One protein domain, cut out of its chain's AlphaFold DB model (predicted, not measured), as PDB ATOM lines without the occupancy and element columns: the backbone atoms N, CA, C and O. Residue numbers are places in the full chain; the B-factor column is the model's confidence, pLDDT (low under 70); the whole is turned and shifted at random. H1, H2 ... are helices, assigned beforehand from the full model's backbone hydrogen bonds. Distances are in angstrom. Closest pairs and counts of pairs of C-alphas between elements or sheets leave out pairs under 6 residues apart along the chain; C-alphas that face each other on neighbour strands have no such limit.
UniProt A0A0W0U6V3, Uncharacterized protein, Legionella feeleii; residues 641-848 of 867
ATOM      1  N   PHE A 641     228.718 239.266 190.774       74.00
ATOM      2  CA  PHE A 641     227.923 238.087 190.437       74.00
ATOM      3  C   PHE A 641     227.142 237.561 191.650       74.00
ATOM      4  O   PHE A 641     225.957 237.254 191.521       74.00
ATOM      5  N   GLN A 642     227.748 237.530 192.842       77.75
ATOM      6  CA  GLN A 642     227.044 237.189 194.087       77.75
ATOM      7  C   GLN A 642     225.887 238.161 194.373       77.75
ATOM      8  O   GLN A 642     224.774 237.717 194.646       77.75
ATOM      9  N   VAL A 643     226.112 239.471 194.224       79.12
ATOM     10  CA  VAL A 643     225.091 240.519 194.412       79.12
ATOM     11  C   VAL A 643     223.930 240.381 193.418       79.12
ATOM     12  O   VAL A 643     222.767 240.424 193.818       79.12
ATOM     13  N   LEU A 644     224.218 240.152 192.131       78.19
ATOM     14  CA  LEU A 644     223.198 239.956 191.089       78.19
ATOM     15  C   LEU A 644     222.376 238.674 191.312       78.19
ATOM     16  O   LEU A 644     221.152 238.681 191.149       78.19
ATOM     17  N   ASN A 645     223.025 237.585 191.740       74.00
ATOM     18  CA  ASN A 645     222.339 236.357 192.145       74.00
ATOM     19  C   ASN A 645     221.474 236.582 193.393       74.00
ATOM     20  O   ASN A 645     220.354 236.078 193.446       74.00
ATOM     21  N   GLY A 646     221.950 237.380 194.354       74.56
ATOM     22  CA  GLY A 646     221.199 237.804 195.534       74.56
ATOM     23  C   GLY A 646     219.914 238.546 195.166       74.56
ATOM     24  O   GLY A 646     218.834 238.124 195.572       74.56
ATOM     25  N   VAL A 647     220.001 239.587 194.327       77.69
ATOM     26  CA  VAL A 647     218.828 240.310 193.790       77.69
ATOM     27  C   VAL A 647     217.851 239.348 193.107       77.69
ATOM     28  O   VAL A 647     216.657 239.355 193.413       77.69
ATOM     29  N   THR A 648     218.355 238.482 192.223       72.06
ATOM     30  CA  THR A 648     217.533 237.521 191.469       72.06
ATOM     31  C   THR A 648     216.798 236.555 192.401       72.06
ATOM     32  O   THR A 648     215.581 236.409 192.311       72.06
ATOM     33  N   ALA A 649     217.514 235.925 193.338       72.62
ATOM     34  CA  ALA A 649     216.944 234.981 194.296       72.62
ATOM     35  C   ALA A 649     215.905 235.644 195.214       72.62
ATOM     36  O   ALA A 649     214.874 235.040 195.516       72.62
ATOM     37  N   THR A 650     216.133 236.897 195.621       77.12
ATOM     38  CA  THR A 650     215.179 237.659 196.431       77.12
ATOM     39  C   THR A 650     213.889 237.968 195.671       77.12
ATOM     40  O   THR A 650     212.809 237.721 196.204       77.12
ATOM     41  N   LEU A 651     213.966 238.447 194.425       76.94
ATOM     42  CA  LEU A 651     212.783 238.769 193.612       76.94
ATOM     43  C   LEU A 651     211.969 237.520 193.232       76.94
ATOM     44  O   LEU A 651     210.737 237.552 193.264       76.94
ATOM     45  N   LEU A 652     212.642 236.394 192.964       72.81
ATOM     46  CA  LEU A 652     211.990 235.092 192.784       72.81
ATOM     47  C   LEU A 652     211.305 234.616 194.078       72.81
ATOM     48  O   LEU A 652     210.158 234.172 194.035       72.81
ATOM     49  N   GLY A 653     211.953 234.773 195.237       72.69
ATOM     50  CA  GLY A 653     211.359 234.478 196.549       72.69
ATOM     51  C   GLY A 653     210.154 235.364 196.900       72.69
ATOM     52  O   GLY A 653     209.249 234.923 197.606       72.69
ATOM     53  N   LEU A 654     210.102 236.585 196.360       74.12
ATOM     54  CA  LEU A 654     208.959 237.504 196.427       74.12
ATOM     55  C   LEU A 654     207.886 237.228 195.353       74.12
ATOM     56  O   LEU A 654     206.976 238.037 195.185       74.12
ATOM     57  N   LYS A 655     207.989 236.120 194.601       77.31
ATOM     58  CA  LYS A 655     207.091 235.755 193.486       77.31
ATOM     59  C   LYS A 655     206.901 236.878 192.448       77.31
ATOM     60  O   LYS A 655     205.848 236.965 191.828       77.31
ATOM     61  N   SER A 656     207.922 237.718 192.258       73.50
ATOM     62  CA  SER A 656     207.897 238.891 191.366       73.50
ATOM     63  C   SER A 656     208.949 238.774 190.244       73.50
ATOM     64  O   SER A 656     209.858 239.610 190.162       73.50
ATOM     65  N   PRO A 657     208.912 237.712 189.409       76.81
ATOM     66  CA  PRO A 657     209.937 237.451 188.395       76.81
ATOM     67  C   PRO A 657     210.039 238.557 187.335       76.81
ATOM     68  O   PRO A 657     211.125 238.793 186.814       76.81
ATOM     69  N   GLU A 658     208.956 239.283 187.045       78.12
ATOM     70  CA  GLU A 658     208.962 240.398 186.093       78.12
ATOM     71  C   GLU A 658     209.859 241.558 186.552       78.12
ATOM     72  O   GLU A 658     210.428 242.273 185.728       78.12
ATOM     73  N   LEU A 659     210.051 241.721 187.867       78.94
ATOM     74  CA  LEU A 659     210.944 242.744 188.409       78.94
ATOM     75  C   LEU A 659     212.424 242.414 188.165       78.94
ATOM     76  O   LEU A 659     213.253 243.318 188.215       78.94
ATOM     77  N   VAL A 660     212.772 241.156 187.862       78.44
ATOM     78  CA  VAL A 660     214.156 240.755 187.556       78.44
ATOM     79  C   VAL A 660     214.619 241.385 186.243       78.44
ATOM     80  O   VAL A 660     215.704 241.957 186.194       78.44
ATOM     81  N   GLU A 661     213.795 241.344 185.193       75.19
ATOM     82  CA  GLU A 661     214.123 241.958 183.895       75.19
ATOM     83  C   GLU A 661     214.120 243.491 183.969       75.19
ATOM     84  O   GLU A 661     214.950 244.146 183.340       75.19
ATOM     85  N   ILE A 662     213.222 244.051 184.784       78.25
ATOM     86  CA  ILE A 662     213.049 245.496 184.985       78.25
ATOM     87  C   ILE A 662     214.205 246.110 185.797       78.25
ATOM     88  O   ILE A 662     214.653 247.211 185.483       78.25
ATOM     89  N   LEU A 663     214.701 245.421 186.834       76.69
ATOM     90  CA  LEU A 663     215.758 245.935 187.717       76.69
ATOM     91  C   LEU A 663     217.166 245.538 187.261       76.69
ATOM     92  O   LEU A 663     218.088 246.348 187.351       76.69
ATOM     93  N   LEU A 664     217.362 244.324 186.736       81.62
ATOM     94  CA  LEU A 664     218.664 243.876 186.234       81.62
ATOM     95  C   LEU A 664     218.846 244.271 184.766       81.62
ATOM     96  O   LEU A 664     218.987 243.411 183.897       81.62
ATOM     97  N   THR A 665     218.863 245.574 184.496       77.31
ATOM     98  CA  THR A 665     219.208 246.136 183.179       77.31
ATOM     99  C   THR A 665     220.685 245.903 182.833       77.31
ATOM    100  O   THR A 665     221.500 245.603 183.710       77.31
ATOM    101  N   ASP A 666     221.079 246.085 181.569       71.12
ATOM    102  CA  ASP A 666     222.479 245.904 181.144       71.12
ATOM    103  C   ASP A 666     223.461 246.835 181.881       71.12
ATOM    104  O   ASP A 666     224.597 246.441 182.151       71.12
ATOM    105  N   ASN A 667     223.011 248.022 182.312       74.44
ATOM    106  CA  ASN A 667     223.785 248.923 183.175       74.44
ATOM    107  C   ASN A 667     224.075 248.309 184.560       74.44
ATOM    108  O   ASN A 667     225.134 248.527 185.140       74.44
ATOM    109  N   VAL A 668     223.151 247.513 185.097       73.00
ATOM    110  CA  VAL A 668     223.320 246.830 186.389       73.00
ATOM    111  C   VAL A 668     224.171 245.562 186.232       73.00
ATOM    112  O   VAL A 668     224.920 245.205 187.143       73.00
ATOM    113  N   ARG A 669     224.139 244.916 185.059       74.75
ATOM    114  CA  ARG A 669     224.951 243.725 184.739       74.75
ATOM    115  C   ARG A 669     226.412 244.052 184.403       74.75
ATOM    116  O   ARG A 669     227.296 243.302 184.811       74.75
ATOM    117  N   SER A 670     226.671 245.140 183.675       71.19
ATOM    118  CA  SER A 670     228.015 245.525 183.213       71.19
ATOM    119  C   SER A 670     228.955 245.899 184.363       71.19
ATOM    120  O   SER A 670     228.554 246.618 185.273       71.19
ATOM    121  N   ILE A 671     230.225 245.475 184.293       64.81
ATOM    122  CA  ILE A 671     231.265 245.817 185.283       64.81
ATOM    123  C   ILE A 671     231.428 247.339 185.394       64.81
ATOM    124  O   ILE A 671     231.458 247.865 186.504       64.81
ATOM    125  N   ASP A 672     231.461 248.019 184.244       68.19
ATOM    126  CA  ASP A 672     231.688 249.462 184.103       68.19
ATOM    127  C   ASP A 672     230.388 250.298 184.158       68.19
ATOM    128  O   ASP A 672     230.392 251.477 183.805       68.19
ATOM    129  N   GLY A 673     229.259 249.680 184.528       72.81
ATOM    130  CA  GLY A 673     227.949 250.331 184.639       72.81
ATOM    131  C   GLY A 673     227.688 250.898 186.038       72.81
ATOM    132  O   GLY A 673     228.486 251.666 186.574       72.81
ATOM    133  N   LEU A 674     226.575 250.498 186.665       78.25
ATOM    134  CA  LEU A 674     226.291 250.806 188.073       78.25
ATOM    135  C   LEU A 674     227.479 250.371 188.948       78.25
ATOM    136  O   LEU A 674     227.960 249.249 188.793       78.25
ATOM    137  N   ALA A 675     227.961 251.200 189.870       80.56
ATOM    138  CA  ALA A 675     229.093 250.814 190.710       80.56
ATOM    139  C   ALA A 675     228.711 249.722 191.740       80.56
ATOM    140  O   ALA A 675     227.545 249.530 192.094       80.56
ATOM    141  N   LEU A 676     229.699 248.927 192.171       79.62
ATOM    142  CA  LEU A 676     229.472 247.744 193.014       79.62
ATOM    143  C   LEU A 676     228.845 248.061 194.392       79.62
ATOM    144  O   LEU A 676     227.973 247.294 194.809       79.62
ATOM    145  N   PRO A 677     229.205 249.152 195.102       83.81
ATOM    146  CA  PRO A 677     228.502 249.539 196.326       83.81
ATOM    147  C   PRO A 677     227.012 249.799 196.076       83.81
ATOM    148  O   PRO A 677     226.179 249.361 196.858       83.81
ATOM    149  N   GLU A 678     226.651 250.423 194.960       84.62
ATOM    150  CA  GLU A 678     225.272 250.752 194.591       84.62
ATOM    151  C   GLU A 678     224.486 249.494 194.202       84.62
ATOM    152  O   GLU A 678     223.335 249.329 194.604       84.62
ATOM    153  N   ALA A 679     225.123 248.537 193.523       82.81
ATOM    154  CA  ALA A 679     224.538 247.212 193.322       82.81
ATOM    155  C   ALA A 679     224.271 246.496 194.667       82.81
ATOM    156  O   ALA A 679     223.221 245.870 194.827       82.81
ATOM    157  N   LYS A 680     225.167 246.633 195.661       86.69
ATOM    158  CA  LYS A 680     224.942 246.134 197.032       86.69
ATOM    159  C   LYS A 680     223.797 246.876 197.733       86.69
ATOM    160  O   LYS A 680     222.946 246.210 198.313       86.69
ATOM    161  N   LYS A 681     223.696 248.208 197.609       88.69
ATOM    162  CA  LYS A 681     222.552 249.006 198.107       88.69
ATOM    163  C   LYS A 681     221.220 248.475 197.553       88.69
ATOM    164  O   LYS A 681     220.291 248.242 198.320       88.69
ATOM    165  N   LEU A 682     221.135 248.210 196.245       87.81
ATOM    166  CA  LEU A 682     219.937 247.640 195.611       87.81
ATOM    167  C   LEU A 682     219.609 246.226 196.126       87.81
ATOM    168  O   LEU A 682     218.442 245.921 196.376       87.81
ATOM    169  N   HIS A 683     220.620 245.370 196.309       88.12
ATOM    170  CA  HIS A 683     220.417 244.049 196.908       88.12
ATOM    171  C   HIS A 683     219.888 244.150 198.341       88.12
ATOM    172  O   HIS A 683     218.897 243.494 198.659       88.12
ATOM    173  N   ASN A 684     220.491 245.008 199.165       89.69
ATOM    174  CA  ASN A 684     220.089 245.252 200.546       89.69
ATOM    175  C   ASN A 684     218.630 245.714 200.639       89.69
ATOM    176  O   ASN A 684     217.870 245.126 201.406       89.69
ATOM    177  N   VAL A 685     218.201 246.672 199.804       89.19
ATOM    178  CA  VAL A 685     216.812 247.174 199.805       89.19
ATOM    179  C   VAL A 685     215.806 246.044 199.584       89.19
ATOM    180  O   VAL A 685     214.840 245.906 200.337       89.19
ATOM    181  N   LEU A 686     216.061 245.180 198.601       89.81
ATOM    182  CA  LEU A 686     215.193 244.041 198.294       89.81
ATOM    183  C   LEU A 686     215.285 242.933 199.358       89.81
ATOM    184  O   LEU A 686     214.275 242.315 199.702       89.81
ATOM    185  N   ALA A 687     216.479 242.673 199.895       87.31
ATOM    186  CA  ALA A 687     216.708 241.654 200.915       87.31
ATOM    187  C   ALA A 687     216.050 242.031 202.252       87.31
ATOM    188  O   ALA A 687     215.358 241.198 202.838       87.31
ATOM    189  N   ASN A 688     216.171 243.290 202.685       87.50
ATOM    190  CA  ASN A 688     215.468 243.826 203.849       87.50
ATOM    191  C   ASN A 688     213.950 243.791 203.646       87.50
ATOM    192  O   ASN A 688     213.241 243.285 204.511       87.50
ATOM    193  N   PHE A 689     213.448 244.204 202.476       89.50
ATOM    194  CA  PHE A 689     212.029 244.084 202.123       89.50
ATOM    195  C   PHE A 689     211.512 242.635 202.259       89.50
ATOM    196  O   PHE A 689     210.481 242.373 202.880       89.50
ATOM    197  N   SER A 690     212.273 241.662 201.747       88.50
ATOM    198  CA  SER A 690     211.968 240.232 201.885       88.50
ATOM    199  C   SER A 690     212.053 239.737 203.334       88.50
ATOM    200  O   SER A 690     211.255 238.894 203.745       88.50
ATOM    201  N   ASN A 691     212.993 240.253 204.128       88.25
ATOM    202  CA  ASN A 691     213.155 239.885 205.533       88.25
ATOM    203  C   ASN A 691     212.047 240.465 206.424       88.25
ATOM    204  O   ASN A 691     211.603 239.763 207.326       88.25
ATOM    205  N   ILE A 692     211.523 241.659 206.127       88.25
ATOM    206  CA  ILE A 692     210.343 242.233 206.801       88.25
ATOM    207  C   ILE A 692     209.124 241.322 206.613       88.25
ATOM    208  O   ILE A 692     208.465 240.971 207.589       88.25
ATOM    209  N   ILE A 693     208.863 240.860 205.384       89.44
ATOM    210  CA  ILE A 693     207.760 239.923 205.105       89.44
ATOM    211  C   ILE A 693     207.944 238.610 205.887       89.44
ATOM    212  O   ILE A 693     207.013 238.155 206.550       89.44
ATOM    213  N   LYS A 694     209.151 238.022 205.883       89.19
ATOM    214  CA  LYS A 694     209.459 236.807 206.670       89.19
ATOM    215  C   LYS A 694     209.277 237.031 208.175       89.19
ATOM    216  O   LYS A 694     208.737 236.161 208.849       89.19
ATOM    217  N   GLN A 695     209.689 238.186 208.696       88.31
ATOM    218  CA  GLN A 695     209.524 238.537 210.106       88.31
ATOM    219  C   GLN A 695     208.038 238.644 210.482       88.31
ATOM    220  O   GLN A 695     207.652 238.132 211.529       88.31
ATOM    221  N   GLY A 696     207.194 239.205 209.607       89.19
ATOM    222  CA  GLY A 696     205.736 239.219 209.780       89.19
ATOM    223  C   GLY A 696     205.130 237.812 209.879       89.19
ATOM    224  O   GLY A 696     204.349 237.538 210.789       89.19
ATOM    225  N   PHE A 697     205.568 236.877 209.028       91.75
ATOM    226  CA  PHE A 697     205.171 235.466 209.144       91.75
ATOM    227  C   PHE A 697     205.728 234.775 210.399       91.75
ATOM    228  O   PHE A 697     205.028 233.956 210.988       91.75
ATOM    229  N   ASN A 698     206.924 235.131 210.882       90.88
ATOM    230  CA  ASN A 698     207.399 234.652 212.186       90.88
ATOM    231  C   ASN A 698     206.530 235.188 213.341       90.88
ATOM    232  O   ASN A 698     206.306 234.460 214.304       90.88
ATOM    233  N   TYR A 699     205.983 236.405 213.229       89.81
ATOM    234  CA  TYR A 699     205.014 236.963 214.182       89.81
ATOM    235  C   TYR A 699     203.624 236.306 214.105       89.81
ATOM    236  O   TYR A 699     203.011 236.088 215.149       89.81
ATOM    237  N   GLU A 700     203.126 235.946 212.915       91.31
ATOM    238  CA  GLU A 700     201.921 235.106 212.763       91.31
ATOM    239  C   GLU A 700     202.121 233.722 213.365       91.31
ATOM    240  O   GLU A 700     201.293 233.277 214.159       91.31
ATOM    241  N   LYS A 701     203.241 233.069 213.049       89.44
ATOM    242  CA  LYS A 701     203.531 231.734 213.554       89.44
ATOM    243  C   LYS A 701     203.727 231.722 215.071       89.44
ATOM    244  O   LYS A 701     203.124 230.884 215.729       89.44
ATOM    245  N   ALA A 702     204.487 232.665 215.635       86.38
ATOM    246  CA  ALA A 702     204.633 232.797 217.088       86.38
ATOM    247  C   ALA A 702     203.276 233.024 217.766       86.38
ATOM    248  O   ALA A 702     202.969 232.386 218.768       86.38
ATOM    249  N   TYR A 703     202.412 233.860 217.179       84.62
ATOM    250  CA  TYR A 703     201.038 234.000 217.651       84.62
ATOM    251  C   TYR A 703     200.261 232.675 217.576       84.62
ATOM    252  O   TYR A 703     199.601 232.323 218.547       84.62
ATOM    253  N   ALA A 704     200.326 231.932 216.468       82.25
ATOM    254  CA  ALA A 704     199.564 230.697 216.277       82.25
ATOM    255  C   ALA A 704     200.030 229.548 217.192       82.25
ATOM    256  O   ALA A 704     199.192 228.837 217.760       82.25
ATOM    257  N   ASP A 705     201.345 229.402 217.366       81.06
ATOM    258  CA  ASP A 705     201.969 228.393 218.224       81.06
ATOM    259  C   ASP A 705     201.681 228.703 219.707       81.06
ATOM    260  O   ASP A 705     201.194 227.831 220.437       81.06
ATOM    261  N   ASN A 706     201.847 229.956 220.147       72.94
ATOM    262  CA  ASN A 706     201.557 230.377 221.523       72.94
ATOM    263  C   ASN A 706     200.032 230.393 221.807       72.94
ATOM    264  O   ASN A 706     199.600 229.986 222.885       72.94
ATOM    265  N   ALA A 707     199.178 230.739 220.830       66.31
ATOM    266  CA  ALA A 707     197.710 230.711 220.953       66.31
ATOM    267  C   ALA A 707     197.154 229.325 221.325       66.31
ATOM    268  O   ALA A 707     196.206 229.243 222.111       66.31
ATOM    269  N   SER A 708     197.776 228.241 220.844       62.41
ATOM    270  CA  SER A 708     197.404 226.866 221.224       62.41
ATOM    271  C   SER A 708     197.496 226.612 222.739       62.41
ATOM    272  O   SER A 708     196.696 225.866 223.304       62.41
ATOM    273  N   ARG A 709     198.412 227.300 223.438       61.53
ATOM    274  CA  ARG A 709     198.612 227.180 224.894       61.53
ATOM    275  C   ARG A 709     197.453 227.795 225.692       61.53
ATOM    276  O   ARG A 709     197.215 227.403 226.832       61.53
ATOM    277  N   TYR A 710     196.696 228.707 225.076       52.56
ATOM    278  CA  TYR A 710     195.522 229.376 225.653       52.56
ATOM    279  C   TYR A 710     194.186 228.798 225.156       52.56
ATOM    280  O   TYR A 710     193.125 229.216 225.609       52.56
ATOM    281  N   GLU A 711     194.208 227.791 224.280       46.97
ATOM    282  CA  GLU A 711     193.026 227.180 223.641       46.97
ATOM    283  C   GLU A 711     192.059 226.501 224.644       46.97
ATOM    284  O   GLU A 711     190.901 226.217 224.333       46.97
ATOM    285  N   ILE A 712     192.512 226.310 225.889       37.81
ATOM    286  CA  ILE A 712     191.736 225.802 227.029       37.81
ATOM    287  C   ILE A 712     190.745 226.865 227.565       37.81
ATOM    288  O   ILE A 712     189.663 226.515 228.047       37.81
ATOM    289  N   THR A 713     191.059 228.165 227.474       39.56
ATOM    290  CA  THR A 713     190.190 229.253 227.961       39.56
ATOM    291  C   THR A 713     189.298 229.796 226.840       39.56
ATOM    292  O   THR A 713     189.619 230.746 226.132       39.56
ATOM    293  N   ARG A 714     188.104 229.201 226.727       37.00
ATOM    294  CA  ARG A 714     187.087 229.394 225.665       37.00
ATOM    295  C   ARG A 714     186.615 230.829 225.354       37.00
ATOM    296  O   ARG A 714     185.799 230.999 224.456       37.00
ATOM    297  N   PHE A 715     187.078 231.845 226.075       31.59
ATOM    298  CA  PHE A 715     186.557 233.213 226.000       31.59
ATOM    299  C   PHE A 715     187.216 234.113 224.947       31.59
ATOM    300  O   PHE A 715     186.743 235.232 224.743       31.59
ATOM    301  N   PHE A 716     188.284 233.664 224.279       40.16
ATOM    302  CA  PHE A 716     189.114 234.536 223.443       40.16
ATOM    303  C   PHE A 716     189.368 233.998 222.031       40.16
ATOM    304  O   PHE A 716     189.305 232.802 221.753       40.16
ATOM    305  N   SER A 717     189.688 234.923 221.128       44.28
ATOM    306  CA  SER A 717     189.944 234.723 219.698       44.28
ATOM    307  C   SER A 717     191.316 234.079 219.417       44.28
ATOM    308  O   SER A 717     192.084 234.599 218.612       44.28
ATOM    309  N   HIS A 718     191.652 233.000 220.126       51.22
ATOM    310  CA  HIS A 718     192.930 232.264 220.026       51.22
ATOM    311  C   HIS A 718     192.746 230.808 219.565       51.22
ATOM    312  O   HIS A 718     193.696 230.039 219.488       51.22
ATOM    313  N   ASN A 719     191.512 230.450 219.209       59.28
ATOM    314  CA  ASN A 719     191.175 229.206 218.527       59.28
ATOM    315  C   ASN A 719     191.640 229.214 217.054       59.28
ATOM    316  O   ASN A 719     192.116 230.227 216.536       59.28
ATOM    317  N   GLU A 720     191.412 228.107 216.344       66.88
ATOM    318  CA  GLU A 720     191.672 227.975 214.900       66.88
ATOM    319  C   GLU A 720     191.118 229.117 214.028       66.88
ATOM    320  O   GLU A 720     191.733 229.452 213.020       66.88
ATOM    321  N   ASN A 721     190.013 229.777 214.400       65.88
ATOM    322  CA  ASN A 721     189.518 230.930 213.638       65.88
ATOM    323  C   ASN A 721     190.400 232.176 213.831       65.88
ATOM    324  O   ASN A 721     190.593 232.924 212.876       65.88
ATOM    325  N   GLY A 722     190.983 232.373 215.019       69.19
ATOM    326  CA  GLY A 722     192.003 233.399 215.268       69.19
ATOM    327  C   GLY A 722     193.301 233.119 214.507       69.19
ATOM    328  O   GLY A 722     193.789 233.988 213.786       69.19
ATOM    329  N   LYS A 723     193.798 231.874 214.563       78.19
ATOM    330  CA  LYS A 723     194.974 231.420 213.790       78.19
ATOM    331  C   LYS A 723     194.742 231.584 212.277       78.19
ATOM    332  O   LYS A 723     195.597 232.099 211.562       78.19
ATOM    333  N   LYS A 724     193.553 231.216 211.781       80.44
ATOM    334  CA  LYS A 724     193.140 231.411 210.380       80.44
ATOM    335  C   LYS A 724     193.007 232.890 210.006       80.44
ATOM    336  O   LYS A 724     193.369 233.245 208.889       80.44
ATOM    337  N   HIS A 725     192.521 233.748 210.906       81.94
ATOM    338  CA  HIS A 725     192.456 235.187 210.654       81.94
ATOM    339  C   HIS A 725     193.855 235.798 210.531       81.94
ATOM    340  O   HIS A 725     194.124 236.454 209.533       81.94
ATOM    341  N   ALA A 726     194.773 235.497 211.457       83.31
ATOM    342  CA  ALA A 726     196.161 235.966 211.393       83.31
ATOM    343  C   ALA A 726     196.855 235.570 210.072       83.31
ATOM    344  O   ALA A 726     197.495 236.403 209.431       83.31
ATOM    345  N   LYS A 727     196.642 234.331 209.604       86.00
ATOM    346  CA  LYS A 727     197.145 233.844 208.304       86.00
ATOM    347  C   LYS A 727     196.578 234.605 207.108       86.00
ATOM    348  O   LYS A 727     197.328 234.912 206.186       86.00
ATOM    349  N   LEU A 728     195.282 234.923 207.118       86.06
ATOM    350  CA  LEU A 728     194.658 235.747 206.075       86.06
ATOM    351  C   LEU A 728     195.217 237.177 206.100       86.06
ATOM    352  O   LEU A 728     195.661 237.667 205.070       86.06
ATOM    353  N   VAL A 729     195.303 237.795 207.282       85.00
ATOM    354  CA  VAL A 729     195.845 239.151 207.470       85.00
ATOM    355  C   VAL A 729     197.299 239.254 206.982       85.00
ATOM    356  O   VAL A 729     197.637 240.229 206.315       85.00
ATOM    357  N   MET A 730     198.154 238.248 207.220       90.12
ATOM    358  CA  MET A 730     199.511 238.219 206.643       90.12
ATOM    359  C   MET A 730     199.549 237.940 205.141       90.12
ATOM    360  O   MET A 730     200.384 238.524 204.454       90.12
ATOM    361  N   ALA A 731     198.680 237.076 204.613       86.94
ATOM    362  CA  ALA A 731     198.628 236.807 203.176       86.94
ATOM    363  C   ALA A 731     198.185 238.051 202.385       86.94
ATOM    364  O   ALA A 731     198.828 238.418 201.398       86.94
ATOM    365  N   ASP A 732     197.150 238.745 202.866       87.00
ATOM    366  CA  ASP A 732     196.656 239.997 202.291       87.00
ATOM    367  C   ASP A 732     197.711 241.113 202.413       87.00
ATOM    368  O   ASP A 732     197.972 241.833 201.446       87.00
ATOM    369  N   TRP A 733     198.392 241.216 203.563       91.19
ATOM    370  CA  TRP A 733     199.484 242.174 203.767       91.19
ATOM    371  C   TRP A 733     200.695 241.897 202.867       91.19
ATOM    372  O   TRP A 733     201.228 242.822 202.255       91.19
ATOM    373  N   GLN A 734     201.095 240.630 202.704       91.19
ATOM    374  CA  GLN A 734     202.153 240.231 201.772       91.19
ATOM    375  C   GLN A 734     201.789 240.608 200.329       91.19
ATOM    376  O   GLN A 734     202.621 241.176 199.618       91.19
ATOM    377  N   ALA A 735     200.561 240.313 199.891       87.25
ATOM    378  CA  ALA A 735     200.093 240.652 198.550       87.25
ATOM    379  C   ALA A 735     200.073 242.175 198.322       87.25
ATOM    380  O   ALA A 735     200.526 242.656 197.280       87.25
ATOM    381  N   HIS A 736     199.621 242.941 199.320       88.81
ATOM    382  CA  HIS A 736     199.633 244.401 199.293       88.81
ATOM    383  C   HIS A 736     201.058 244.977 199.232       88.81
ATOM    384  O   HIS A 736     201.329 245.841 198.397       88.81
ATOM    385  N   LEU A 737     201.993 244.461 200.039       89.31
ATOM    386  CA  LEU A 737     203.402 244.858 199.987       89.31
ATOM    387  C   LEU A 737     204.040 244.547 198.625       89.31
ATOM    388  O   LEU A 737     204.704 245.412 198.059       89.31
ATOM    389  N   ILE A 738     203.817 243.361 198.052       88.12
ATOM    390  CA  ILE A 738     204.339 243.012 196.718       88.12
ATOM    391  C   ILE A 738     203.781 243.962 195.639       88.12
ATOM    392  O   ILE A 738     204.526 244.418 194.767       88.12
ATOM    393  N   ALA A 739     202.501 244.336 195.729       87.31
ATOM    394  CA  ALA A 739     201.907 245.333 194.841       87.31
ATOM    395  C   ALA A 739     202.536 246.731 195.015       87.31
ATOM    396  O   ALA A 739     202.811 247.400 194.015       87.31
ATOM    397  N   LEU A 740     202.826 247.155 196.253       88.94
ATOM    398  CA  LEU A 740     203.554 248.399 196.545       88.94
ATOM    399  C   LEU A 740     204.985 248.372 195.987       88.94
ATOM    400  O   LEU A 740     205.403 249.348 195.365       88.94
ATOM    401  N   LEU A 741     205.716 247.260 196.132       91.25
ATOM    402  CA  LEU A 741     207.059 247.097 195.563       91.25
ATOM    403  C   LEU A 741     207.045 247.313 194.048       91.25
ATOM    404  O   LEU A 741     207.801 248.137 193.531       91.25
ATOM    405  N   LYS A 742     206.140 246.629 193.342       88.75
ATOM    406  CA  LYS A 742     205.973 246.783 191.893       88.75
ATOM    407  C   LYS A 742     205.606 248.220 191.512       88.75
ATOM    408  O   LYS A 742     206.216 248.790 190.608       88.75
ATOM    409  N   HIS A 743     204.671 248.833 192.240       89.75
ATOM    410  CA  HIS A 743     204.241 250.209 192.005       89.75
ATOM    411  C   HIS A 743     205.376 251.229 192.186       89.75
ATOM    412  O   HIS A 743     205.544 252.115 191.347       89.75
ATOM    413  N   HIS A 744     206.178 251.107 193.247       89.31
ATOM    414  CA  HIS A 744     207.266 252.044 193.523       89.31
ATOM    415  C   HIS A 744     208.499 251.814 192.643       89.31
ATOM    416  O   HIS A 744     209.106 252.802 192.240       89.31
ATOM    417  N   VAL A 745     208.808 250.576 192.232       87.94
ATOM    418  CA  VAL A 745     209.803 250.317 191.170       87.94
ATOM    419  C   VAL A 745     209.378 250.995 189.864       87.94
ATOM    420  O   VAL A 745     210.165 251.721 189.257       87.94
ATOM    421  N   GLU A 746     208.116 250.833 189.458       86.19
ATOM    422  CA  GLU A 746     207.578 251.508 188.275       86.19
ATOM    423  C   GLU A 746     207.608 253.042 188.383       86.19
ATOM    424  O   GLU A 746     207.895 253.711 187.390       86.19
ATOM    425  N   GLN A 747     207.291 253.618 189.549       83.69
ATOM    426  CA  GLN A 747     207.368 255.069 189.762       83.69
ATOM    427  C   GLN A 747     208.813 255.576 189.721       83.69
ATOM    428  O   GLN A 747     209.095 256.534 189.004       83.69
ATOM    429  N   ALA A 748     209.721 254.945 190.466       84.62
ATOM    430  CA  ALA A 748     211.107 255.380 190.567       84.62
ATOM    431  C   ALA A 748     211.823 255.277 189.210       84.62
ATOM    432  O   ALA A 748     212.582 256.180 188.859       84.62
ATOM    433  N   LEU A 749     211.523 254.265 188.381       83.00
ATOM    434  CA  LEU A 749     212.024 254.210 187.000       83.00
ATOM    435  C   LEU A 749     211.474 255.357 186.143       83.00
ATOM    436  O   LEU A 749     212.248 256.027 185.462       83.00
ATOM    437  N   LYS A 750     210.167 255.648 186.212       82.25
ATOM    438  CA  LYS A 750     209.554 256.772 185.472       82.25
ATOM    439  C   LYS A 750     210.137 258.131 185.892       82.25
ATOM    440  O   LYS A 750     210.273 259.007 185.044       82.25
ATOM    441  N   THR A 751     210.519 258.291 187.161       81.38
ATOM    442  CA  THR A 751     211.203 259.489 187.688       81.38
ATOM    443  C   THR A 751     212.666 259.574 187.231       81.38
ATOM    444  O   THR A 751     213.124 260.649 186.855       81.38
ATOM    445  N   ASN A 752     213.390 258.449 187.199       81.06
ATOM    446  CA  ASN A 752     214.825 258.383 186.886       81.06
ATOM    447  C   ASN A 752     215.103 257.927 185.432       81.06
ATOM    448  O   ASN A 752     216.055 257.203 185.156       81.06
ATOM    449  N   ASN A 753     214.268 258.356 184.476       81.12
ATOM    450  CA  ASN A 753     214.435 258.126 183.026       81.12
ATOM    451  C   ASN A 753     214.614 256.648 182.595       81.12
ATOM    452  O   ASN A 753     215.243 256.366 181.575       81.12
ATOM    453  N   ASN A 754     214.032 255.708 183.343       79.50
ATOM    454  CA  ASN A 754     214.186 254.252 183.216       79.50
ATOM    455  C   ASN A 754     215.623 253.732 183.426       79.50
ATOM    456  O   ASN A 754     215.975 252.666 182.921       79.50
ATOM    457  N   ILE A 755     216.451 254.462 184.178       81.38
ATOM    458  CA  ILE A 755     217.802 254.046 184.569       81.38
ATOM    459  C   ILE A 755     217.786 253.603 186.038       81.38
ATOM    460  O   ILE A 755     217.164 254.234 186.889       81.38
ATOM    461  N   VAL A 756     218.488 252.506 186.328       83.69
ATOM    462  CA  VAL A 756     218.788 252.062 187.695       83.69
ATOM    463  C   VAL A 756     220.152 252.635 188.083       83.69
ATOM    464  O   VAL A 756     221.189 252.150 187.623       83.69
ATOM    465  N   ASP A 757     220.130 253.694 188.889       83.62
ATOM    466  CA  ASP A 757     221.284 254.405 189.449       83.62
ATOM    467  C   ASP A 757     221.110 254.669 190.964       83.62
ATOM    468  O   ASP A 757     220.175 254.167 191.593       83.62
ATOM    469  N   GLU A 758     222.017 255.430 191.585       86.31
ATOM    470  CA  GLU A 758     221.921 255.761 193.016       86.31
ATOM    471  C   GLU A 758     220.685 256.617 193.358       86.31
ATOM    472  O   GLU A 758     220.103 256.445 194.434       86.31
ATOM    473  N   ALA A 759     220.240 257.496 192.453       85.75
ATOM    474  CA  ALA A 759     219.044 258.311 192.661       85.75
ATOM    475  C   ALA A 759     217.779 257.440 192.628       85.75
ATOM    476  O   ALA A 759     216.931 257.563 193.511       85.75
ATOM    477  N   PHE A 760     217.704 256.488 191.692       90.25
ATOM    478  CA  PHE A 760     216.674 255.452 191.660       90.25
ATOM    479  C   PHE A 760     216.655 254.609 192.941       90.25
ATOM    480  O   PHE A 760     215.589 254.422 193.524       90.25
ATOM    481  N   ILE A 761     217.811 254.114 193.403       89.69
ATOM    482  CA  ILE A 761     217.887 253.277 194.615       89.69
ATOM    483  C   ILE A 761     217.434 254.068 195.849       89.69
ATOM    484  O   ILE A 761     216.711 253.531 196.687       89.69
ATOM    485  N   THR A 762     217.813 255.345 195.940       87.94
ATOM    486  CA  THR A 762     217.427 256.227 197.049       87.94
ATOM    487  C   THR A 762     215.925 256.529 197.023       87.94
ATOM    488  O   THR A 762     215.249 256.311 198.024       87.94
ATOM    489  N   ASP A 763     215.378 256.944 195.874       86.44
ATOM    490  CA  ASP A 763     213.945 257.227 195.689       86.44
ATOM    491  C   ASP A 763     213.071 255.988 195.958       86.44
ATOM    492  O   ASP A 763     212.050 256.076 196.642       86.44
ATOM    493  N   LEU A 764     213.506 254.814 195.486       89.88
ATOM    494  CA  LEU A 764     212.856 253.538 195.775       89.88
ATOM    495  C   LEU A 764     212.910 253.210 197.274       89.88
ATOM    496  O   LEU A 764     211.882 252.871 197.854       89.88
ATOM    497  N   SER A 765     214.081 253.328 197.907       88.81
ATOM    498  CA  SER A 765     214.250 253.028 199.333       88.81
ATOM    499  C   SER A 765     213.381 253.925 200.215       88.81
ATOM    500  O   SER A 765     212.699 253.416 201.099       88.81
ATOM    501  N   THR A 766     213.360 255.240 199.972       86.69
ATOM    502  CA  THR A 766     212.543 256.181 200.755       86.69
ATOM    503  C   THR A 766     211.055 255.859 200.627       86.69
ATOM    504  O   THR A 766     210.389 255.669 201.645       86.69
ATOM    505  N   ARG A 767     210.544 255.692 199.395       85.88
ATOM    506  CA  ARG A 767     209.129 255.350 199.160       85.88
ATOM    507  C   ARG A 767     208.740 254.020 199.797       85.88
ATOM    508  O   ARG A 767     207.647 253.914 200.343       85.88
ATOM    509  N   LEU A 768     209.611 253.007 199.740       88.06
ATOM    510  CA  LEU A 768     209.332 251.707 200.352       88.06
ATOM    511  C   LEU A 768     209.335 251.775 201.882       88.06
ATOM    512  O   LEU A 768     208.426 251.210 202.480       88.06
ATOM    513  N   SER A 769     210.281 252.473 202.521       85.31
ATOM    514  CA  SER A 769     210.269 252.638 203.985       85.31
ATOM    515  C   SER A 769     209.001 253.360 204.461       85.31
ATOM    516  O   SER A 769     208.334 252.868 205.372       85.31
ATOM    517  N   GLU A 770     208.610 254.462 203.808       82.88
ATOM    518  CA  GLU A 770     207.365 255.190 204.111       82.88
ATOM    519  C   GLU A 770     206.114 254.316 203.901       82.88
ATOM    520  O   GLU A 770     205.234 254.250 204.766       82.88
ATOM    521  N   ALA A 771     206.038 253.600 202.772       84.38
ATOM    522  CA  ALA A 771     204.899 252.747 202.441       84.38
ATOM    523  C   ALA A 771     204.789 251.516 203.358       84.38
ATOM    524  O   ALA A 771     203.679 251.127 203.712       84.38
ATOM    525  N   ILE A 772     205.909 250.919 203.786       86.38
ATOM    526  CA  ILE A 772     205.921 249.830 204.776       86.38
ATOM    527  C   ILE A 772     205.411 250.337 206.128       86.38
ATOM    528  O   ILE A 772     204.557 249.676 206.716       86.38
ATOM    529  N   GLY A 773     205.883 251.503 206.589       83.12
ATOM    530  CA  GLY A 773     205.430 252.131 207.834       83.12
ATOM    531  C   GLY A 773     203.918 252.367 207.839       83.12
ATOM    532  O   GLY A 773     203.204 251.815 208.673       83.12
ATOM    533  N   SER A 774     203.406 253.074 206.827       82.06
ATOM    534  CA  SER A 774     201.962 253.306 206.676       82.06
ATOM    535  C   SER A 774     201.158 252.003 206.531       82.06
ATOM    536  O   SER A 774     200.048 251.898 207.053       82.06
ATOM    537  N   SER A 775     201.713 250.987 205.865       86.38
ATOM    538  CA  SER A 775     201.065 249.685 205.686       86.38
ATOM    539  C   SER A 775     200.922 248.912 207.005       86.38
ATOM    540  O   SER A 775     199.840 248.392 207.285       86.38
ATOM    541  N   ILE A 776     201.958 248.873 207.857       85.00
ATOM    542  CA  ILE A 776     201.852 248.241 209.186       85.00
ATOM    543  C   ILE A 776     200.989 249.070 210.152       85.00
ATOM    544  O   ILE A 776     200.249 248.481 210.940       85.00
ATOM    545  N   ASP A 777     200.999 250.406 210.050       79.88
ATOM    546  CA  ASP A 777     200.085 251.283 210.799       79.88
ATOM    547  C   ASP A 777     198.620 250.906 210.521       79.88
ATOM    548  O   ASP A 777     197.861 250.613 211.449       79.88
ATOM    549  N   HIS A 778     198.226 250.824 209.244       80.31
ATOM    550  CA  HIS A 778     196.882 250.393 208.848       80.31
ATOM    551  C   HIS A 778     196.549 248.978 209.338       80.31
ATOM    552  O   HIS A 778     195.476 248.758 209.903       80.31
ATOM    553  N   LEU A 779     197.484 248.034 209.204       83.19
ATOM    554  CA  LEU A 779     197.311 246.649 209.648       83.19
ATOM    555  C   LEU A 779     197.032 246.553 211.158       83.19
ATOM    556  O   LEU A 779     196.128 245.833 211.587       83.19
ATOM    557  N   VAL A 780     197.762 247.324 211.972       78.62
ATOM    558  CA  VAL A 780     197.564 247.391 213.428       78.62
ATOM    559  C   VAL A 780     196.281 248.143 213.792       78.62
ATOM    560  O   VAL A 780     195.647 247.799 214.790       78.62
ATOM    561  N   ILE A 781     195.856 249.148 213.017       72.56
ATOM    562  CA  ILE A 781     194.589 249.870 213.232       72.56
ATOM    563  C   ILE A 781     193.384 248.950 212.990       72.56
ATOM    564  O   ILE A 781     192.477 248.899 213.836       72.56
ATOM    565  N   ASP A 782     193.385 248.215 211.877       72.75
ATOM    566  CA  ASP A 782     192.228 247.467 211.380       72.75
ATOM    567  C   ASP A 782     192.145 246.002 211.844       72.75
ATOM    568  O   ASP A 782     191.047 245.440 211.830       72.75
ATOM    569  N   GLU A 783     193.213 245.426 212.413       75.00
ATOM    570  CA  GLU A 783     193.134 244.203 213.232       75.00
ATOM    571  C   GLU A 783     192.264 244.454 214.479       75.00
ATOM    572  O   GLU A 783     192.700 244.974 215.511       75.00
ATOM    573  N   ARG A 784     190.980 244.109 214.359       63.84
ATOM    574  CA  ARG A 784     189.941 244.258 215.396       63.84
ATOM    575  C   ARG A 784     189.302 242.919 215.777       63.84
ATOM    576  O   ARG A 784     188.352 242.903 216.558       63.84
ATOM    577  N   TYR A 785     189.795 241.814 215.219       58.56
ATOM    578  CA  TYR A 785     189.262 240.469 215.438       58.56
ATOM    579  C   TYR A 785     189.601 239.952 216.841       58.56
ATOM    580  O   TYR A 785     188.832 239.194 217.434       58.56
ATOM    581  N   SER A 786     190.729 240.408 217.399       52.69
ATOM    582  CA  SER A 786     191.217 240.000 218.714       52.69
ATOM    583  C   SER A 786     190.997 241.041 219.822       52.69
ATOM    584  O   SER A 786     191.657 242.075 219.904       52.69
ATOM    585  N   SER A 787     190.046 240.751 220.720       45.06
ATOM    586  CA  SER A 787     189.531 241.694 221.729       45.06
ATOM    587  C   SER A 787     190.198 241.619 223.114       45.06
ATOM    588  O   SER A 787     189.953 242.494 223.950       45.06
ATOM    589  N   TYR A 788     191.054 240.621 223.372       43.09
ATOM    590  CA  TYR A 788     191.728 240.434 224.664       43.09
ATOM    591  C   TYR A 788     193.201 240.850 224.613       43.09
ATOM    592  O   TYR A 788     194.015 240.267 223.905       43.09
ATOM    593  N   LYS A 789     193.545 241.894 225.368       53.97
ATOM    594  CA  LYS A 789     194.674 242.794 225.062       53.97
ATOM    595  C   LYS A 789     196.074 242.305 225.438       53.97
ATOM    596  O   LYS A 789     197.021 243.063 225.278       53.97
ATOM    597  N   GLN A 790     196.201 241.096 225.977       54.53
ATOM    598  CA  GLN A 790     197.490 240.531 226.397       54.53
ATOM    599  C   GLN A 790     198.062 239.590 225.328       54.53
ATOM    600  O   GLN A 790     199.222 239.727 224.952       54.53
ATOM    601  N   HIS A 791     197.226 238.714 224.761       61.88
ATOM    602  CA  HIS A 791     197.639 237.734 223.747       61.88
ATOM    603  C   HIS A 791     197.025 237.990 222.358       61.88
ATOM    604  O   HIS A 791     197.233 237.194 221.445       61.88
ATOM    605  N   SER A 792     196.275 239.089 222.175       72.06
ATOM    606  CA  SER A 792     195.698 239.515 220.889       72.06
ATOM    607  C   SER A 792     196.720 239.483 219.752       72.06
ATOM    608  O   SER A 792     197.878 239.858 219.938       72.06
ATOM    609  N   TYR A 793     196.282 239.131 218.539       81.88
ATOM    610  CA  TYR A 793     197.168 239.195 217.375       81.88
ATOM    611  C   TYR A 793     197.638 240.637 217.124       81.88
ATOM    612  O   TYR A 793     198.806 240.877 216.827       81.88
ATOM    613  N   ARG A 794     196.773 241.614 217.436       79.12
ATOM    614  CA  ARG A 794     197.108 243.045 217.510       79.12
ATOM    615  C   ARG A 794     198.343 243.356 218.373       79.12
ATOM    616  O   ARG A 794     199.025 244.331 218.083       79.12
ATOM    617  N   ASN A 795     198.633 242.575 219.421       77.12
ATOM    618  CA  ASN A 795     199.829 242.768 220.250       77.12
ATOM    619  C   ASN A 795     201.100 242.242 219.560       77.12
ATOM    620  O   ASN A 795     202.126 242.915 219.548       77.12
ATOM    621  N   TYR A 796     201.020 241.085 218.898       84.12
ATOM    622  CA  TYR A 796     202.109 240.572 218.059       84.12
ATOM    623  C   TYR A 796     202.429 241.563 216.927       84.12
ATOM    624  O   TYR A 796     203.586 241.946 216.751       84.12
ATOM    625  N   LEU A 797     201.402 242.094 216.252       84.94
ATOM    626  CA  LEU A 797     201.561 243.165 215.262       84.94
ATOM    627  C   LEU A 797     202.095 244.480 215.868       84.94
ATOM    628  O   LEU A 797     202.837 245.190 215.197       84.94
ATOM    629  N   TYR A 798     201.780 244.802 217.128       80.62
ATOM    630  CA  TYR A 798     202.335 245.976 217.816       80.62
ATOM    631  C   TYR A 798     203.839 245.848 218.080       80.62
ATOM    632  O   TYR A 798     204.591 246.781 217.797       80.62
ATOM    633  N   HIS A 799     204.304 244.700 218.579       81.56
ATOM    634  CA  HIS A 799     205.737 244.472 218.774       81.56
ATOM    635  C   HIS A 799     206.490 244.397 217.438       81.56
ATOM    636  O   HIS A 799     207.595 244.927 217.333       81.56
ATOM    637  N   PHE A 800     205.873 243.842 216.392       87.44
ATOM    638  CA  PHE A 800     206.417 243.887 215.034       87.44
ATOM    639  C   PHE A 800     206.519 245.329 214.502       87.44
ATOM    640  O   PHE A 800     207.588 245.747 214.057       87.44
ATOM    641  N   HIS A 801     205.465 246.139 214.658       85.00
ATOM    642  CA  HIS A 801     205.497 247.580 214.390       85.00
ATOM    643  C   HIS A 801     206.641 248.265 215.161       85.00
ATOM    644  O   HIS A 801     207.435 248.984 214.566       85.00
ATOM    645  N   GLN A 802     206.800 248.011 216.469       78.38
ATOM    646  CA  GLN A 802     207.906 248.570 217.265       78.38
ATOM    647  C   GLN A 802     209.303 248.178 216.749       78.38
ATOM    648  O   GLN A 802     210.276 248.873 217.054       78.38
ATOM    649  N   GLN A 803     209.450 247.074 216.011       77.62
ATOM    650  CA  GLN A 803     210.717 246.703 215.377       77.62
ATOM    651  C   GLN A 803     210.966 247.481 214.084       77.62
ATOM    652  O   GLN A 803     212.108 247.880 213.857       77.62
ATOM    653  N   ILE A 804     209.924 247.734 213.283       77.31
ATOM    654  CA  ILE A 804     210.058 248.273 211.919       77.31
ATOM    655  C   ILE A 804     209.729 249.776 211.783       77.31
ATOM    656  O   ILE A 804     210.101 250.395 210.787       77.31
ATOM    657  N   VAL A 805     209.123 250.389 212.808       72.94
ATOM    658  CA  VAL A 805     208.671 251.796 212.844       72.94
ATOM    659  C   VAL A 805     209.260 252.533 214.061       72.94
ATOM    660  O   VAL A 805     209.415 251.955 215.140       72.94
ATOM    661  N   ASP A 806     209.627 253.808 213.893       67.38
ATOM    662  CA  ASP A 806     210.116 254.709 214.950       67.38
ATOM    663  C   ASP A 806     209.270 256.002 215.021       67.38
ATOM    664  O   ASP A 806     208.209 256.102 214.409       67.38
ATOM    665  N   ALA A 807     209.746 257.018 215.750       54.44
ATOM    666  CA  ALA A 807     209.086 258.322 215.862       54.44
ATOM    667  C   ALA A 807     209.007 259.135 214.545       54.44
ATOM    668  O   ALA A 807     208.351 260.176 214.532       54.44
ATOM    669  N   HIS A 808     209.647 258.681 213.463       52.50
ATOM    670  CA  HIS A 808     209.623 259.297 212.130       52.50
ATOM    671  C   HIS A 808     208.955 258.389 211.076       52.50
ATOM    672  O   HIS A 808     209.019 258.682 209.887       52.50
ATOM    673  N   HIS A 809     208.312 257.298 211.511       54.56
ATOM    674  CA  HIS A 809     207.817 256.187 210.687       54.56
ATOM    675  C   HIS A 809     208.902 255.412 209.899       54.56
ATOM    676  O   HIS A 809     208.574 254.605 209.033       54.56
ATOM    677  N   THR A 810     210.193 255.581 210.216       56.28
ATOM    678  CA  THR A 810     211.317 255.032 209.432       56.28
ATOM    679  C   THR A 810     212.420 254.458 210.327       56.28
ATOM    680  O   THR A 810     213.531 254.988 210.392       56.28
ATOM    681  N   LYS A 811     212.145 253.338 211.012       59.81
ATOM    682  CA  LYS A 811     213.179 252.623 211.785       59.81
ATOM    683  C   LYS A 811     214.109 251.784 210.911       59.81
ATOM    684  O   LYS A 811     215.250 251.540 211.296       59.81
ATOM    685  N   ILE A 812     213.615 251.323 209.759       62.81
ATOM    686  CA  ILE A 812     214.389 250.523 208.811       62.81
ATOM    687  C   ILE A 812     214.960 251.415 207.712       62.81
ATOM    688  O   ILE A 812     214.252 251.862 206.805       62.81
ATOM    689  N   ASP A 813     216.274 251.592 207.779       72.62
ATOM    690  CA  ASP A 813     217.100 251.924 206.629       72.62
ATOM    691  C   ASP A 813     217.272 250.659 205.774       72.62
ATOM    692  O   ASP A 813     218.061 249.768 206.095       72.62
ATOM    693  N   LEU A 814     216.495 250.563 204.692       83.69
ATOM    694  CA  LEU A 814     216.514 249.417 203.780       83.69
ATOM    695  C   LEU A 814     217.872 249.254 203.064       83.69
ATOM    696  O   LEU A 814     218.140 248.180 202.528       83.69
ATOM    697  N   VAL A 815     218.736 250.276 203.059       84.12
ATOM    698  CA  VAL A 815     220.019 250.288 202.337       84.12
ATOM    699  C   VAL A 815     221.133 249.549 203.100       84.12
ATOM    700  O   VAL A 815     222.123 249.129 202.492       84.12
ATOM    701  N   GLN A 816     220.986 249.346 204.414       82.62
ATOM    702  CA  GLN A 816     221.979 248.664 205.259       82.62
ATOM    703  C   GLN A 816     221.994 247.141 205.060       82.62
ATOM    704  O   GLN A 816     221.048 246.559 204.531       82.62
ATOM    705  N   GLU A 817     223.083 246.480 205.467       77.44
ATOM    706  CA  GLU A 817     223.201 245.019 205.342       77.44
ATOM    707  C   GLU A 817     222.053 244.295 206.074       77.44
ATOM    708  O   GLU A 817     221.633 244.758 207.140       77.44
ATOM    709  N   PRO A 818     221.518 243.178 205.535       71.31
ATOM    710  CA  PRO A 818     220.266 242.625 206.036       71.31
ATOM    711  C   PRO A 818     220.332 242.175 207.497       71.31
ATOM    712  O   PRO A 818     221.093 241.274 207.854       71.31
ATOM    713  N   ALA A 819     219.479 242.772 208.331       66.88
ATOM    714  CA  ALA A 819     219.382 242.424 209.742       66.88
ATOM    715  C   ALA A 819     218.950 240.959 209.942       66.88
ATOM    716  O   ALA A 819     218.195 240.390 209.142       66.88
ATOM    717  N   ALA A 820     219.413 240.356 211.040       72.88
ATOM    718  CA  ALA A 820     219.025 239.005 211.426       72.88
ATOM    719  C   ALA A 820     217.518 238.941 211.729       72.88
ATOM    720  O   ALA A 820     217.006 239.699 212.551       72.88
ATOM    721  N   ILE A 821     216.824 238.015 211.064       80.62
ATOM    722  CA  ILE A 821     215.419 237.697 211.334       80.62
ATOM    723  C   ILE A 821     215.362 236.960 212.675       80.62
ATOM    724  O   ILE A 821     216.051 235.953 212.842       80.62
ATOM    725  N   LEU A 822     214.525 237.426 213.602       83.69
ATOM    726  CA  LEU A 822     214.289 236.741 214.872       83.69
ATOM    727  C   LEU A 822     213.531 235.436 214.632       83.69
ATOM    728  O   LEU A 822     212.535 235.411 213.896       83.69
ATOM    729  N   SER A 823     213.969 234.364 215.284       86.81
ATOM    730  CA  SER A 823     213.252 233.090 215.305       86.81
ATOM    731  C   SER A 823     211.890 233.210 216.001       86.81
ATOM    732  O   SER A 823     211.616 234.163 216.729       86.81
ATOM    733  N   VAL A 824     211.024 232.215 215.787       86.94
ATOM    734  CA  VAL A 824     209.701 232.132 216.431       86.94
ATOM    735  C   VAL A 824     209.834 232.188 217.960       86.94
ATOM    736  O   VAL A 824     209.130 232.960 218.605       86.94
ATOM    737  N   ASP A 825     210.802 231.459 218.523       84.00
ATOM    738  CA  ASP A 825     211.046 231.385 219.968       84.00
ATOM    739  C   ASP A 825     211.556 232.718 220.552       84.00
ATOM    740  O   ASP A 825     211.234 233.067 221.689       84.00
ATOM    741  N   GLU A 826     212.350 233.480 219.789       84.81
ATOM    742  CA  GLU A 826     212.801 234.828 220.170       84.81
ATOM    743  C   GLU A 826     211.665 235.855 220.075       84.81
ATOM    744  O   GLU A 826     211.594 236.771 220.897       84.81
ATOM    745  N   VAL A 827     210.752 235.693 219.111       84.81
ATOM    746  CA  VAL A 827     209.538 236.513 218.998       84.81
ATOM    747  C   VAL A 827     208.582 236.244 220.164       84.81
ATOM    748  O   VAL A 827     208.125 237.210 220.774       84.81
ATOM    749  N   GLU A 828     208.324 234.978 220.521       81.88
ATOM    750  CA  GLU A 828     207.547 234.634 221.724       81.88
ATOM    751  C   GLU A 828     208.156 235.295 222.969       81.88
ATOM    752  O   GLU A 828     207.477 236.051 223.662       81.88
ATOM    753  N   GLN A 829     209.461 235.106 223.207       81.31
ATOM    754  CA  GLN A 829     210.157 235.683 224.363       81.31
ATOM    755  C   GLN A 829     210.123 237.217 224.396       81.31
ATOM    756  O   GLN A 829     209.982 237.797 225.472       81.31
ATOM    757  N   ALA A 830     210.246 237.894 223.250       78.50
ATOM    758  CA  ALA A 830     210.207 239.355 223.188       78.50
ATOM    759  C   ALA A 830     208.816 239.918 223.531       78.50
ATOM    760  O   ALA A 830     208.717 240.892 224.286       78.50
ATOM    761  N   VAL A 831     207.753 239.292 223.010       77.00
ATOM    762  CA  VAL A 831     206.357 239.653 223.308       77.00
ATOM    763  C   VAL A 831     206.036 239.357 224.777       77.00
ATOM    764  O   VAL A 831     205.569 240.244 225.493       77.00
ATOM    765  N   ASP A 832     206.368 238.156 225.262       70.56
ATOM    766  CA  ASP A 832     206.038 237.720 226.623       70.56
ATOM    767  C   ASP A 832     206.853 238.446 227.722       70.56
ATOM    768  O   ASP A 832     206.458 238.457 228.892       70.56
ATOM    769  N   ALA A 833     207.961 239.111 227.370       67.81
ATOM    770  CA  ALA A 833     208.779 239.890 228.306       67.81
ATOM    771  C   ALA A 833     208.353 241.365 228.481       67.81
ATOM    772  O   ALA A 833     208.812 242.006 229.430       67.81
ATOM    773  N   THR A 834     207.528 241.940 227.592       59.59
ATOM    774  CA  THR A 834     207.362 243.413 227.486       59.59
ATOM    775  C   THR A 834     205.920 243.927 227.634       59.59
ATOM    776  O   THR A 834     205.506 244.894 226.993       59.59
ATOM    777  N   PHE A 835     205.148 243.330 228.548       58.66
ATOM    778  CA  PHE A 835     203.740 243.676 228.778       58.66
ATOM    779  C   PHE A 835     203.483 244.991 229.546       58.66
ATOM    780  O   PHE A 835     203.743 245.091 230.746       58.66
ATOM    781  N   ASP A 836     202.787 245.934 228.899       60.44
ATOM    782  CA  ASP A 836     201.959 246.955 229.566       60.44
ATOM    783  C   ASP A 836     200.673 247.263 228.767       60.44
ATOM    784  O   ASP A 836     200.701 247.833 227.672       60.44
ATOM    785  N   GLU A 837     199.513 246.944 229.354       56.31
ATOM    786  CA  GLU A 837     198.194 247.190 228.751       56.31
ATOM    787  C   GLU A 837     197.888 248.691 228.585       56.31
ATOM    788  O   GLU A 837     197.074 249.073 227.739       56.31
ATOM    789  N   LYS A 838     198.525 249.566 229.378       64.44
ATOM    790  CA  LYS A 838     198.388 251.019 229.241       64.44
ATOM    791  C   LYS A 838     199.135 251.516 228.002       64.44
ATOM    792  O   LYS A 838     198.538 252.231 227.202       64.44
ATOM    793  N   THR A 839     200.385 251.102 227.805       64.19
ATOM    794  CA  THR A 839     201.202 251.452 226.631       64.19
ATOM    795  C   THR A 839     200.506 251.068 225.320       64.19
ATOM    796  O   THR A 839     200.384 251.914 224.437       64.19
ATOM    797  N   LEU A 840     199.913 249.871 225.228       60.00
ATOM    798  CA  LEU A 840     199.077 249.462 224.085       60.00
ATOM    799  C   LEU A 840     197.860 250.377 223.854       60.00
ATOM    800  O   LEU A 840     197.554 250.737 222.713       60.00
ATOM    801  N   ARG A 841     197.153 250.773 224.923       62.38
ATOM    802  CA  ARG A 841     196.005 251.700 224.838       62.38
ATOM    803  C   ARG A 841     196.418 253.109 224.427       62.38
ATOM    804  O   ARG A 841     195.643 253.770 223.743       62.38
ATOM    805  N   ASP A 842     197.573 253.585 224.878       65.25
ATOM    806  CA  ASP A 842     198.052 254.937 224.590       65.25
ATOM    807  C   ASP A 842     198.671 255.017 223.183       65.25
ATOM    808  O   ASP A 842     198.357 255.952 222.448       65.25
ATOM    809  N   PHE A 843     199.388 253.981 222.731       64.56
ATOM    810  CA  PHE A 843     199.795 253.823 221.329       64.56
ATOM    811  C   PHE A 843     198.590 253.735 220.376       64.56
ATOM    812  O   PHE A 843     198.537 254.409 219.348       64.56
ATOM    813  N   SER A 844     197.551 252.983 220.760       59.78
ATOM    814  CA  SER A 844     196.305 252.926 219.984       59.78
ATOM    815  C   SER A 844     195.626 254.294 219.840       59.78
ATOM    816  O   SER A 844     194.826 254.454 218.928       59.78
ATOM    817  N   LYS A 845     195.912 255.279 220.709       64.12
ATOM    818  CA  LYS A 845     195.424 256.662 220.555       64.12
ATOM    819  C   LYS A 845     196.326 257.505 219.659       64.12
ATOM    820  O   LYS A 845     195.796 258.363 218.969       64.12
ATOM    821  N   SER A 846     197.648 257.298 219.665       60.69
ATOM    822  CA  SER A 846     198.561 258.072 218.809       60.69
ATOM    823  C   SER A 846     198.392 257.762 217.321       60.69
ATOM    824  O   SER A 846     198.614 258.650 216.507       60.69
ATOM    825  N   LEU A 847     197.932 256.554 216.973       52.91
ATOM    826  CA  LEU A 847     197.591 256.186 215.591       52.91
ATOM    827  C   LEU A 847     196.311 256.855 215.052       52.91
ATOM    828  O   LEU A 847     196.089 256.857 213.843       52.91
ATOM    829  N   TYR A 848     195.469 257.445 215.908       52.78
ATOM    830  CA  TYR A 848     194.333 258.250 215.457       52.78
ATOM    831  C   TYR A 848     194.693 259.742 215.529       52.78
ATOM    832  O   TYR A 848     194.848 260.272 216.634       52.78
TER     833      TYR A 848
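This is residues 641 to 848 of the 867 residues of an uncharacterized protein of Legionella feeleii (UniProt A0A0W0U6V3). Three long helices, H4, H5 and H6, stand side by side in an up-and-down bundle, and shorter H7 fits between H4 and H6 over part of their length as its fourth member. Small H1, H2 and H3 gather around the end where H4 begins, H8 starts beside residues 698 to 706 of H4, towards its other end, and runs off from it at a steep tilt, and H9 lies near H7. The printed part has 208 residues with nine named helices, H1 to H9 in that order, and no named strand: all helix. It is compact, with a radius of gyration of the C-alphas of 18.7 A, yet its outline is a rod of 63 by 30 by 25 A.

Start with H1, residues 641 to 653, and H2, residues 658 to 663, a hairpin at a shallow tilt of 33 degrees, only just short of steep; the closest C-alphas, of Thr 648 and Val 660, are 6.1 A apart. H3, residues 666 to 669, is near H4, residues 676 to 709: C-alphas 668 and 679 are closest, 7.0 A apart. H4 is the hub, touching five helices. With residues 679 to 690 it touches H1, closest at Val 647 and His 683, C-alphas 5.1 A apart. H5, residues 720 to 751, runs opposite ways to H4 at a shallow tilt of 13 degrees; C-alphas 704 and 723 come closest, at 5.3 A. H6, residues 758 to 782, touches H5, closest at C-alphas 748 and 760, 5.7 A. H7, residues 793 to 804, touches H4, with C-alphas 699 and 796 closest at 6.0 A, and H6, with C-alphas 780 and 794 closest at 6.0 A. H8, residues 824 to 833, touches H4 at a steep tilt of 69 degrees, only just short of perpendicular; C-alphas 702 and 824 are closest, 5.2 A apart. H9, residues 837 to 846, is close to H7 but not clearly touching: C-alphas 795 and 840 are closest, at 7.8 A. Every O i to N i+4 pair is within hydrogen-bond range in H1, H2 and H5 to H9; H4 has 29 of 30, and H3 is too short for such a pair.

Find C-alpha 641 at (227.923, 238.087, 190.437), where H1 begins. From C-alpha 676 at (229.472, 247.744, 193.014), H4 runs 48.9 A; H5 then covers 46.0 A and H6 35.9 A. H9 ends at C-alpha 846, at (198.561, 258.072, 218.809).

The C-alphas farthest apart, of Asp 672 and Arg 714, are 64.2 A apart. The printed part has no cut; its long link is residues 805 to 823, from H7 to H8. Look for pLDDT under 70 in 50 residues, among them 707 to 722 and 833 to 848; the mean of the printed part is 76.3.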